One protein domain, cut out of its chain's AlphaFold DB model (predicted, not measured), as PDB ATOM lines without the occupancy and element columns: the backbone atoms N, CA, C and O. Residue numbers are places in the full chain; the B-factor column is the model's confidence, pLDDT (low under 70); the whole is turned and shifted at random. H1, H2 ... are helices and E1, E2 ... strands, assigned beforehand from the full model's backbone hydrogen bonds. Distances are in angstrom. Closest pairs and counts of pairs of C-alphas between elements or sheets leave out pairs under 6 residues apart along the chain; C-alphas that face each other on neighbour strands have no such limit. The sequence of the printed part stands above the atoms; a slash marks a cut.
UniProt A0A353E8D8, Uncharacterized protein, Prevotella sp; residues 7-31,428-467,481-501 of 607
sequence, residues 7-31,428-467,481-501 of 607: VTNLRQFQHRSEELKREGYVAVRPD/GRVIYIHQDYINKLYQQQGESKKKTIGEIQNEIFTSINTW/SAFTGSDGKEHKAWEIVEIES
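AT A GLANCE: This is residues 7 to 31, 428 to 467 and 481 to 501 of the 607 residues of an uncharacterized protein of Prevotella sp (UniProt A0A353E8D8). A small antiparallel sheet of three strands, E1, E2 and E5, has the helix H1 packed along one face. At one end of the sheet E2 leads directly into H2, a loop whose residues 444 to 449 stick out follows, and H3 folds back from it, only grazing the sheet; the small hairpin of E3 and E4 is at that same end, with E4 running on into E5. The 86 printed residues include three named helices and five named strands in the order H1, E1, E2, H2, H3, E3, E4, E5, in the class mixed, helices and strands. The sheet's order is E1, E2, E5. The whole is only just compact, close to loose, with a radius of gyration of the C-alphas of 14.1 A and spans of 46 by 32 by 19 A.

IN THESE COORDINATES: H1 is residues 10 to 22, 18.4 A long, beginning with C-alpha 10 at (76.792, 54.609, 25.667). E1 is residues 25 to 27, 6.7 A. E2, residues 429 to 434, measures 16.3 A. H2 is residues 435 to 443, 12.4 A, and H3 is residues 453 to 467, 21.4 A. E3, residues 482 to 484, measures 7.2 A, and E4, residues 490 to 492, 7.1 A. E5 is residues 494 to 499, 16.3 A, ending with C-alpha 499 at (80.475, 62.283, 28.794).

HOW THE PARTS SIT: E1 and E2 are antiparallel, with N 26 and O 433 3.0 A apart, within hydrogen-bond range. E2 and E5 are antiparallel, with N 432 and O 495 at 2.8 A. H1 is on one face of this sheet, two layers, a helix over a sheet, at a height of 8.9 A; it lies over E1 and E2, only just along the strands, at 28 degrees to E1 on the local plane. The closest C-alphas of H1 and E1 are those of Leu 20 and Val 26, 7.6 A. H2 and H3 touch, H3 with residues 453 to 457 alone, closest at the C-alphas of Tyr 442 and Ile 453, 6.4 A; they run opposite ways at a steep tilt of 69.6 degrees, only just short of about perpendicular. H2 and H3 only graze the sheet. E3 and E4 form an antiparallel hairpin, with N 483 and O 491 at 2.8 A. E4 runs on into E5 at 54 degrees. H1 is apart from H2 and H3. In H1, H2 and H3 every O i to N i+4 pair is within hydrogen-bond range.

THE WHOLE: The C-alphas farthest apart, of Glu 447 and Ser 501, are 46.1 A from each other. Residues 32 to 427 are not printed, with 15.3 A from C-alpha 31 to C-alpha 428, nor are 468 to 480, with 16.6 A from C-alpha 467 to C-alpha 481. Of the links that are printed whole, none is long. The mean pLDDT of the printed part is 71.1; 32 residues are under 70, among them 7 to 14, 27 to 31 and 445 to 450.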
ATOM      1  N   VAL A   7      76.202  63.848  26.796       69.44
ATOM      2  CA  VAL A   7      75.713  62.465  26.657       69.44
ATOM      3  C   VAL A   7      75.794  61.718  27.986       69.44
ATOM      4  O   VAL A   7      76.786  61.819  28.702       69.44
ATOM      5  N   THR A   8      74.742  60.962  28.316       60.69
ATOM      6  CA  THR A   8      74.584  60.289  29.629       60.69
ATOM      7  C   THR A   8      74.759  58.776  29.589       60.69
ATOM      8  O   THR A   8      74.846  58.126  30.630       60.69
ATOM      9  N   ASN A   9      74.767  58.176  28.398       62.22
ATOM     10  CA  ASN A   9      74.897  56.734  28.232       62.22
ATOM     11  C   ASN A   9      75.575  56.369  26.904       62.22
ATOM     12  O   ASN A   9      75.666  57.181  25.983       62.22
ATOM     13  N   LEU A  10      76.028  55.115  26.809       56.22
ATOM     14  CA  LEU A  10      76.792  54.609  25.667       56.22
ATOM     15  C   LEU A  10      76.028  54.709  24.336       56.22
ATOM     16  O   LEU A  10      76.631  55.033  23.319       56.22
ATOM     17  N   ARG A  11      74.707  54.487  24.337       62.81
ATOM     18  CA  ARG A  11      73.878  54.566  23.121       62.81
ATOM     19  C   ARG A  11      73.766  56.000  22.599       62.81
ATOM     20  O   ARG A  11      73.891  56.227  21.401       62.81
ATOM     21  N   GLN A  12      73.587  56.973  23.493       69.88
ATOM     22  CA  GLN A  12      73.595  58.398  23.142       69.88
ATOM     23  C   GLN A  12      74.963  58.844  22.625       69.88
ATOM     24  O   GLN A  12      75.036  59.591  21.653       69.88
ATOM     25  N   PHE A  13      76.045  58.357  23.240       66.56
ATOM     26  CA  PHE A  13      77.400  58.622  22.764       66.56
ATOM     27  C   PHE A  13      77.644  58.042  21.365       66.56
ATOM     28  O   PHE A  13      78.169  58.747  20.508       66.56
ATOM     29  N   GLN A  14      77.223  56.799  21.104       67.94
ATOM     30  CA  GLN A  14      77.332  56.167  19.784       67.94
ATOM     31  C   GLN A  14      76.567  56.957  18.717       67.94
ATOM     32  O   GLN A  14      77.156  57.336  17.709       67.94
ATOM     33  N   HIS A  15      75.305  57.304  18.984       74.00
ATOM     34  CA  HIS A  15      74.492  58.098  18.062       74.00
ATOM     35  C   HIS A  15      75.117  59.472  17.772       74.00
ATOM     36  O   HIS A  15      75.190  59.890  16.616       74.00
ATOM     37  N   ARG A  16      75.618  60.168  18.804       74.44
ATOM     38  CA  ARG A  16      76.279  61.471  18.633       74.44
ATOM     39  C   ARG A  16      77.608  61.349  17.885       74.44
ATOM     40  O   ARG A  16      77.924  62.202  17.064       74.44
ATOM     41  N   SER A  17      78.375  60.289  18.138       69.81
ATOM     42  CA  SER A  17      79.626  60.015  17.424       69.81
ATOM     43  C   SER A  17      79.382  59.749  15.938       69.81
ATOM     44  O   SER A  17      80.137  60.224  15.096       69.81
ATOM     45  N   GLU A  18      78.318  59.021  15.597       76.00
ATOM     46  CA  GLU A  18      77.929  58.770  14.205       76.00
ATOM     47  C   GLU A  18      77.427  60.028  13.491       76.00
ATOM     48  O   GLU A  18      77.753  60.223  12.323       76.00
ATOM     49  N   GLU A  19      76.666  60.883  14.178       81.00
ATOM     50  CA  GLU A  19      76.226  62.186  13.659       81.00
ATOM     51  C   GLU A  19      77.431  63.074  13.318       81.00
ATOM     52  O   GLU A  19      77.569  63.513  12.179       81.00
ATOM     53  N   LEU A  20      78.369  63.231  14.257       78.75
ATOM     54  CA  LEU A  20      79.583  64.029  14.057       78.75
ATOM     55  C   LEU A  20      80.490  63.454  12.957       78.75
ATOM     56  O   LEU A  20      81.075  64.202  12.180       78.75
ATOM     57  N   LYS A  21      80.573  62.127  12.821       76.50
ATOM     58  CA  LYS A  21      81.302  61.502  11.704       76.50
ATOM     59  C   LYS A  21      80.665  61.800  10.350       76.50
ATOM     60  O   LYS A  21      81.390  62.035   9.388       76.50
ATOM     61  N   ARG A  22      79.329  61.797  10.262       79.62
ATOM     62  CA  ARG A  22      78.605  62.168   9.031       79.62
ATOM     63  C   ARG A  22      78.815  63.637   8.666       79.62
ATOM     64  O   ARG A  22      78.826  63.959   7.486       79.62
ATOM     65  N   GLU A  23      79.023  64.493   9.661       79.19
ATOM     66  CA  GLU A  23      79.350  65.914   9.492       79.19
ATOM     67  C   GLU A  23      80.846  66.179   9.222       79.19
ATOM     68  O   GLU A  23      81.252  67.329   9.178       79.19
ATOM     69  N   GLY A  24      81.682  65.149   9.032       74.75
ATOM     70  CA  GLY A  24      83.095  65.324   8.658       74.75
ATOM     71  C   GLY A  24      84.072  65.490   9.830       74.75
ATOM     72  O   GLY A  24      85.257  65.780   9.621       74.75
ATOM     73  N   TYR A  25      83.620  65.265  11.068       78.44
ATOM     74  CA  TYR A  25      84.479  65.283  12.248       78.44
ATOM     75  C   TYR A  25      85.115  63.919  12.524       78.44
ATOM     76  O   TYR A  25      84.486  62.866  12.406       78.44
ATOM     77  N   VAL A  26      86.364  63.934  12.994       72.56
ATOM     78  CA  VAL A  26      87.074  62.724  13.429       72.56
ATOM     79  C   VAL A  26      87.373  62.796  14.922       72.56
ATOM     80  O   VAL A  26      87.875  63.800  15.424       72.56
ATOM     81  N   ALA A  27      87.046  61.713  15.632       60.72
ATOM     82  CA  ALA A  27      87.348  61.561  17.051       60.72
ATOM     83  C   ALA A  27      88.844  61.293  17.243       60.72
ATOM     84  O   ALA A  27      89.383  60.335  16.684       60.72
ATOM     85  N   VAL A  28      89.495  62.105  18.070       59.28
ATOM     86  CA  VAL A  28      90.917  61.955  18.388       59.28
ATOM     87  C   VAL A  28      91.067  61.208  19.714       59.28
ATOM     88  O   VAL A  28      90.551  61.645  20.742       59.28
ATOM     89  N   ARG A  29      91.758  60.058  19.695       50.72
ATOM     90  CA  ARG A  29      92.123  59.320  20.917       50.72
ATOM     91  C   ARG A  29      93.431  59.869  21.497       50.72
ATOM     92  O   ARG A  29      94.344  60.119  20.709       50.72
ATOM     93  N   PRO A  30      93.567  59.976  22.832       45.00
ATOM     94  CA  PRO A  30      94.814  60.420  23.457       45.00
ATOM     95  C   PRO A  30      96.040  59.586  23.052       45.00
ATOM     96  O   PRO A  30      97.121  60.118  22.828       45.00
ATOM     97  N   ASP A  31      95.837  58.284  22.869       42.16
ATOM     98  CA  ASP A  31      96.896  57.304  22.612       42.16
ATOM     99  C   ASP A  31      97.374  57.297  21.148       42.16
ATOM    100  O   ASP A  31      98.383  56.680  20.826       42.16
ATOM    101  N   GLY A 428      86.139  62.027  30.231       56.03
ATOM    102  CA  GLY A 428      85.102  62.973  30.616       56.03
ATOM    103  C   GLY A 428      84.692  63.813  29.416       56.03
ATOM    104  O   GLY A 428      83.606  64.386  29.403       56.03
ATOM    105  N   ARG A 429      85.562  63.883  28.398       64.62
ATOM    106  CA  ARG A 429      85.402  64.697  27.199       64.62
ATOM    107  C   ARG A 429      86.019  64.003  25.988       64.62
ATOM    108  O   ARG A 429      87.116  63.461  26.082       64.62
ATOM    109  N   VAL A 430      85.335  64.061  24.849       68.12
ATOM    110  CA  VAL A 430      85.883  63.677  23.540       68.12
ATOM    111  C   VAL A 430      85.988  64.923  22.679       68.12
ATOM    112  O   VAL A 430      85.000  65.638  22.514       68.12
ATOM    113  N   ILE A 431      87.182  65.175  22.137       73.62
ATOM    114  CA  ILE A 431      87.444  66.283  21.218       73.62
ATOM    115  C   ILE A 431      87.323  65.751  19.787       73.62
ATOM    116  O   ILE A 431      88.046  64.838  19.376       73.62
ATOM    117  N   TYR A 432      86.394  66.324  19.038       77.00
ATOM    118  CA  TYR A 432      86.183  66.092  17.618       77.00
ATOM    119  C   TYR A 432      86.787  67.255  16.838       77.00
ATOM    120  O   TYR A 432      86.486  68.406  17.140       77.00
ATOM    121  N   ILE A 433      87.621  66.978  15.837       79.12
ATOM    122  CA  ILE A 433      88.205  68.012  14.968       79.12
ATOM    123  C   ILE A 433      87.709  67.777  13.543       79.12
ATOM    124  O   ILE A 433      87.697  66.635  13.071       79.12
ATOM    125  N   HIS A 434      87.277  68.840  12.863       82.88
ATOM    126  CA  HIS A 434      86.799  68.743  11.487       82.88
ATOM    127  C   HIS A 434      87.971  68.585  10.504       82.88
ATOM    128  O   HIS A 434      88.966  69.309  10.586       82.88
ATOM    129  N   GLN A 435      87.860  67.674   9.532       78.75
ATOM    130  CA  GLN A 435      88.953  67.383   8.588       78.75
ATOM    131  C   GLN A 435      89.307  68.573   7.683       78.75
ATOM    132  O   GLN A 435      90.477  68.930   7.561       78.75
ATOM    133  N   ASP A 436      88.308  69.263   7.125       80.81
ATOM    134  CA  ASP A 436      88.540  70.465   6.305       80.81
ATOM    135  C   ASP A 436      89.272  71.590   7.048       80.81
ATOM    136  O   ASP A 436      90.019  72.344   6.426       80.81
ATOM    137  N   TYR A 437      89.117  71.694   8.370       81.12
ATOM    138  CA  TYR A 437      89.863  72.665   9.170       81.12
ATOM    139  C   TYR A 437      91.362  72.334   9.191       81.12
ATOM    140  O   TYR A 437      92.194  73.203   8.929       81.12
ATOM    141  N   ILE A 438      91.707  71.063   9.408       78.56
ATOM    142  CA  ILE A 438      93.095  70.578   9.373       78.56
ATOM    143  C   ILE A 438      93.689  70.761   7.969       78.56
ATOM    144  O   ILE A 438      94.819  71.229   7.828       78.56
ATOM    145  N   ASN A 439      92.910  70.461   6.927       78.50
ATOM    146  CA  ASN A 439      93.332  70.631   5.537       78.50
ATOM    147  C   ASN A 439      93.597  72.103   5.192       78.50
ATOM    148  O   ASN A 439      94.601  72.405   4.547       78.50
ATOM    149  N   LYS A 440      92.755  73.031   5.664       79.00
ATOM    150  CA  LYS A 440      92.980  74.475   5.499       79.00
ATOM    151  C   LYS A 440      94.237  74.947   6.224       79.00
ATOM    152  O   LYS A 440      95.024  75.677   5.630       79.00
ATOM    153  N   LEU A 441      94.470  74.501   7.460       77.44
ATOM    154  CA  LEU A 441      95.693  74.832   8.204       77.44
ATOM    155  C   LEU A 441      96.955  74.293   7.521       77.44
ATOM    156  O   LEU A 441      97.987  74.960   7.518       77.44
ATOM    157  N   TYR A 442      96.873  73.111   6.911       78.06
ATOM    158  CA  TYR A 442      97.965  72.543   6.125       78.06
ATOM    159  C   TYR A 442      98.225  73.339   4.835       78.06
ATOM    160  O   TYR A 442      99.375  73.619   4.505       78.06
ATOM    161  N   GLN A 443      97.173  73.765   4.129       76.88
ATOM    162  CA  GLN A 443      97.284  74.581   2.911       76.88
ATOM    163  C   GLN A 443      97.797  76.006   3.187       76.88
ATOM    164  O   GLN A 443      98.523  76.566   2.370       76.88
ATOM    165  N   GLN A 444      97.487  76.574   4.358       76.62
ATOM    166  CA  GLN A 444      97.975  77.891   4.791       76.62
ATOM    167  C   GLN A 444      99.493  77.948   5.037       76.62
ATOM    168  O   GLN A 444     100.040  79.040   5.165       76.62
ATOM    169  N   GLN A 445     100.199  76.809   5.064       68.31
ATOM    170  CA  GLN A 445     101.663  76.778   5.213       68.31
ATOM    171  C   GLN A 445     102.428  77.212   3.947       68.31
ATOM    172  O   GLN A 445     103.646  77.389   4.008       68.31
ATOM    173  N   GLY A 446     101.736  77.409   2.818       66.94
ATOM    174  CA  GLY A 446     102.349  77.786   1.541       66.94
ATOM    175  C   GLY A 446     103.173  76.655   0.908       66.94
ATOM    176  O   GLY A 446     103.065  75.492   1.293       66.94
ATOM    177  N   GLU A 447     104.010  76.982  -0.084       59.19
ATOM    178  CA  GLU A 447     104.805  75.993  -0.842       59.19
ATOM    179  C   GLU A 447     105.880  75.278   0.004       59.19
ATOM    180  O   GLU A 447     106.273  74.155  -0.305       59.19
ATOM    181  N   SER A 448     106.298  75.869   1.129       59.28
ATOM    182  CA  SER A 448     107.197  75.241   2.105       59.28
ATOM    183  C   SER A 448     106.389  74.536   3.199       59.28
ATOM    184  O   SER A 448     106.231  75.057   4.303       59.28
ATOM    185  N   LYS A 449     105.916  73.320   2.916       60.59
ATOM    186  CA  LYS A 449     105.209  72.448   3.872       60.59
ATOM    187  C   LYS A 449     106.128  72.018   5.023       60.59
ATOM    188  O   LYS A 449     106.765  70.971   4.959       60.59
ATOM    189  N   LYS A 450     106.225  72.847   6.066       61.84
ATOM    190  CA  LYS A 450     107.121  72.622   7.215       61.84
ATOM    191  C   LYS A 450     106.607  71.571   8.192       61.84
ATOM    192  O   LYS A 450     107.428  70.988   8.889       61.84
ATOM    193  N   LYS A 451     105.290  71.357   8.273       73.75
ATOM    194  CA  LYS A 451     104.689  70.378   9.186       73.75
ATOM    195  C   LYS A 451     103.768  69.433   8.435       73.75
ATOM    196  O   LYS A 451     103.010  69.834   7.551       73.75
ATOM    197  N   THR A 452     103.816  68.167   8.806       76.81
ATOM    198  CA  THR A 452     102.884  67.150   8.324       76.81
ATOM    199  C   THR A 452     101.493  67.364   8.927       76.81
ATOM    200  O   THR A 452     101.328  67.992   9.972       76.81
ATOM    201  N   ILE A 453     100.469  66.801   8.283       70.12
ATOM    202  CA  ILE A 453      99.087  66.820   8.790       70.12
ATOM    203  C   ILE A 453      99.011  66.244  10.218       70.12
ATOM    204  O   ILE A 453      98.294  66.785  11.058       70.12
ATOM    205  N   GLY A 454      99.796  65.201  10.516       70.00
ATOM    206  CA  GLY A 454      99.866  64.593  11.849       70.00
ATOM    207  C   GLY A 454     100.489  65.504  12.913       70.00
ATOM    208  O   GLY A 454     100.020  65.529  14.047       70.00
ATOM    209  N   GLU A 455     101.497  66.306  12.561       74.88
ATOM    210  CA  GLU A 455     102.106  67.278  13.484       74.88
ATOM    211  C   GLU A 455     101.153  68.435  13.805       74.88
ATOM    212  O   GLU A 455     101.042  68.830  14.961       74.88
ATOM    213  N   ILE A 456     100.396  68.923  12.814       74.31
ATOM    214  CA  ILE A 456      99.358  69.950  13.023       74.31
ATOM    215  C   ILE A 456      98.256  69.416  13.949       74.31
ATOM    216  O   ILE A 456      97.829  70.106  14.874       74.31
ATOM    217  N   GLN A 457      97.813  68.174  13.734       72.56
ATOM    218  CA  GLN A 457      96.842  67.513  14.609       72.56
ATOM    219  C   GLN A 457      97.368  67.390  16.045       72.56
ATOM    220  O   GLN A 457      96.630  67.677  16.990       72.56
ATOM    221  N   ASN A 458      98.641  67.019  16.216       72.62
ATOM    222  CA  ASN A 458      99.262  66.881  17.530       72.62
ATOM    223  C   ASN A 458      99.421  68.229  18.254       72.62
ATOM    224  O   ASN A 458      99.197  68.312  19.459       72.62
ATOM    225  N   GLU A 459      99.748  69.305  17.538       76.12
ATOM    226  CA  GLU A 459      99.832  70.652  18.115       76.12
ATOM    227  C   GLU A 459      98.471  71.158  18.598       76.12
ATOM    228  O   GLU A 459      98.365  71.648  19.724       76.12
ATOM    229  N   ILE A 460      97.417  70.981  17.793       73.31
ATOM    230  CA  ILE A 460      96.046  71.342  18.184       73.31
ATOM    231  C   ILE A 460      95.622  70.526  19.410       73.31
ATOM    232  O   ILE A 460      95.121  71.085  20.386       73.31
ATOM    233  N   PHE A 461      95.866  69.214  19.393       70.62
ATOM    234  CA  PHE A 461      95.562  68.323  20.511       70.62
ATOM    235  C   PHE A 461      96.305  68.725  21.792       70.62
ATOM    236  O   PHE A 461      95.689  68.845  22.853       70.62
ATOM    237  N   THR A 462      97.611  68.976  21.695       71.44
ATOM    238  CA  THR A 462      98.451  69.374  22.829       71.44
ATOM    239  C   THR A 462      97.993  70.716  23.382       71.44
ATOM    240  O   THR A 462      97.792  70.831  24.585       71.44
ATOM    241  N   SER A 463      97.725  71.704  22.525       72.25
ATOM    242  CA  SER A 463      97.250  73.022  22.954       72.25
ATOM    243  C   SER A 463      95.913  72.946  23.692       72.25
ATOM    244  O   SER A 463      95.759  73.571  24.741       72.25
ATOM    245  N   ILE A 464      94.949  72.181  23.171       71.69
ATOM    246  CA  ILE A 464      93.635  72.029  23.808       71.69
ATOM    247  C   ILE A 464      93.777  71.294  25.147       71.69
ATOM    248  O   ILE A 464      93.205  71.727  26.146       71.69
ATOM    249  N   ASN A 465      94.578  70.228  25.211       67.69
ATOM    250  CA  ASN A 465      94.790  69.487  26.455       67.69
ATOM    251  C   ASN A 465      95.563  70.282  27.506       67.69
ATOM    252  O   ASN A 465      95.171  70.261  28.668       67.69
ATOM    253  N   THR A 466      96.626  70.997  27.131       71.00
ATOM    254  CA  THR A 466      97.373  71.861  28.055       71.00
ATOM    255  C   THR A 466      96.469  72.948  28.627       71.00
ATOM    256  O   THR A 466      96.539  73.234  29.820       71.00
ATOM    257  N   TRP A 467      95.575  73.510  27.808       67.38
ATOM    258  CA  TRP A 467      94.607  74.497  28.275       67.38
ATOM    259  C   TRP A 467      93.572  73.886  29.231       67.38
ATOM    260  O   TRP A 467      93.339  74.450  30.297       67.38
ATOM    261  N   SER A 481      86.181  79.098  16.448       67.00
ATOM    262  CA  SER A 481      85.867  79.668  15.134       67.00
ATOM    263  C   SER A 481      85.010  78.709  14.299       67.00
ATOM    264  O   SER A 481      85.233  77.493  14.306       67.00
ATOM    265  N   ALA A 482      84.045  79.264  13.566       76.06
ATOM    266  CA  ALA A 482      83.302  78.564  12.524       76.06
ATOM    267  C   ALA A 482      83.905  78.878  11.146       76.06
ATOM    268  O   ALA A 482      84.516  79.931  10.949       76.06
ATOM    269  N   PHE A 483      83.781  77.954  10.200       77.25
ATOM    270  CA  PHE A 483      84.298  78.104   8.845       77.25
ATOM    271  C   PHE A 483      83.351  77.465   7.829       77.25
ATOM    272  O   PHE A 483      82.670  76.491   8.128       77.25
ATOM    273  N   THR A 484      83.346  77.970   6.597       77.69
ATOM    274  CA  THR A 484      82.601  77.336   5.498       77.69
ATOM    275  C   THR A 484      83.401  76.159   4.937       77.69
ATOM    276  O   THR A 484      84.534  76.354   4.481       77.69
ATOM    277  N   GLY A 485      82.859  74.946   5.024       71.88
ATOM    278  CA  GLY A 485      83.477  73.715   4.524       71.88
ATOM    279  C   GLY A 485      83.488  73.620   3.000       71.88
ATOM    280  O   GLY A 485      82.930  74.464   2.297       71.88
ATOM    281  N   SER A 486      84.140  72.579   2.481       69.94
ATOM    282  CA  SER A 486      84.148  72.259   1.043       69.94
ATOM    283  C   SER A 486      82.761  71.893   0.492       69.94
ATOM    284  O   SER A 486      82.535  71.936  -0.715       69.94
ATOM    285  N   ASP A 487      81.817  71.602   1.382       74.31
ATOM    286  CA  ASP A 487      80.408  71.317   1.121       74.31
ATOM    287  C   ASP A 487      79.512  72.573   1.084       74.31
ATOM    288  O   ASP A 487      78.296  72.461   0.915       74.31
ATOM    289  N   GLY A 488      80.088  73.769   1.255       69.56
ATOM    290  CA  GLY A 488      79.367  75.043   1.230       69.56
ATOM    291  C   GLY A 488      78.549  75.344   2.491       69.56
ATOM    292  O   GLY A 488      77.830  76.343   2.514       69.56
ATOM    293  N   LYS A 489      78.651  74.519   3.542       78.56
ATOM    294  CA  LYS A 489      77.961  74.722   4.825       78.56
ATOM    295  C   LYS A 489      78.911  75.251   5.894       78.56
ATOM    296  O   LYS A 489      80.129  75.124   5.789       78.56
ATOM    297  N   GLU A 490      78.348  75.879   6.920       78.50
ATOM    298  CA  GLU A 490      79.107  76.360   8.072       78.50
ATOM    299  C   GLU A 490      79.365  75.216   9.063       78.50
ATOM    300  O   GLU A 490      78.430  74.578   9.549       78.50
ATOM    301  N   HIS A 491      80.639  74.985   9.377       80.94
ATOM    302  CA  HIS A 491      81.119  73.961  10.304       80.94
ATOM    303  C   HIS A 491      81.946  74.583  11.425       80.94
ATOM    304  O   HIS A 491      82.579  75.625  11.253       80.94
ATOM    305  N   LYS A 492      81.987  73.931  12.588       81.69
ATOM    306  CA  LYS A 492      82.883  74.321  13.683       81.69
ATOM    307  C   LYS A 492      84.254  73.695  13.459       81.69
ATOM    308  O   LYS A 492      84.354  72.553  13.022       81.69
ATOM    309  N   ALA A 493      85.319  74.419  13.799       79.81
ATOM    310  CA  ALA A 493      86.683  73.887  13.723       79.81
ATOM    311  C   ALA A 493      86.860  72.609  14.569       79.81
ATOM    312  O   ALA A 493      87.487  71.638  14.135       79.81
ATOM    313  N   TRP A 494      86.273  72.603  15.765       75.56
ATOM    314  CA  TRP A 494      86.284  71.474  16.684       75.56
ATOM    315  C   TRP A 494      85.055  71.501  17.603       75.56
ATOM    316  O   TRP A 494      84.424  72.541  17.802       75.56
ATOM    317  N   GLU A 495      84.708  70.347  18.167       78.38
ATOM    318  CA  GLU A 495      83.618  70.188  19.128       78.38
ATOM    319  C   GLU A 495      84.052  69.301  20.301       78.38
ATOM    320  O   GLU A 495      84.618  68.226  20.111       78.38
ATOM    321  N   ILE A 496      83.768  69.748  21.528       73.69
ATOM    322  CA  ILE A 496      84.001  68.970  22.748       73.69
ATOM    323  C   ILE A 496      82.666  68.399  23.216       73.69
ATOM    324  O   ILE A 496      81.744  69.149  23.543       73.69
ATOM    325  N   VAL A 497      82.578  67.072  23.272       73.19
ATOM    326  CA  VAL A 497      81.420  66.353  23.811       73.19
ATOM    327  C   VAL A 497      81.759  65.871  25.211       73.19
ATOM    328  O   VAL A 497      82.695  65.089  25.381       73.19
ATOM    329  N   GLU A 498      80.997  66.318  26.208       66.19
ATOM    330  CA  GLU A 498      81.154  65.849  27.585       66.19
ATOM    331  C   GLU A 498      80.387  64.539  27.798       66.19
ATOM    332  O   GLU A 498      79.200  64.430  27.468       66.19
ATOM    333  N   ILE A 499      81.068  63.552  28.377       66.06
ATOM    334  CA  ILE A 499      80.475  62.283  28.794       66.06
ATOM    335  C   ILE A 499      80.163  62.397  30.286       66.06
ATOM    336  O   ILE A 499      81.067  62.450  31.122       66.06
ATOM    337  N   GLU A 500      78.875  62.432  30.635       58.72
ATOM    338  CA  GLU A 500      78.460  62.356  32.034       58.72
ATOM    339  C   GLU A 500      78.769  60.963  32.576       58.72
ATOM    340  O   GLU A 500      78.172  59.965  32.171       58.72
ATOM    341  N   SER A 501      79.692  60.893  33.531       57.28
ATOM    342  CA  SER A 501      79.853  59.684  34.324       57.28
ATOM    343  C   SER A 501      78.734  59.612  35.366       57.28
ATOM    344  O   SER A 501      78.431  60.597  36.039       57.28
TER     345      SER A 501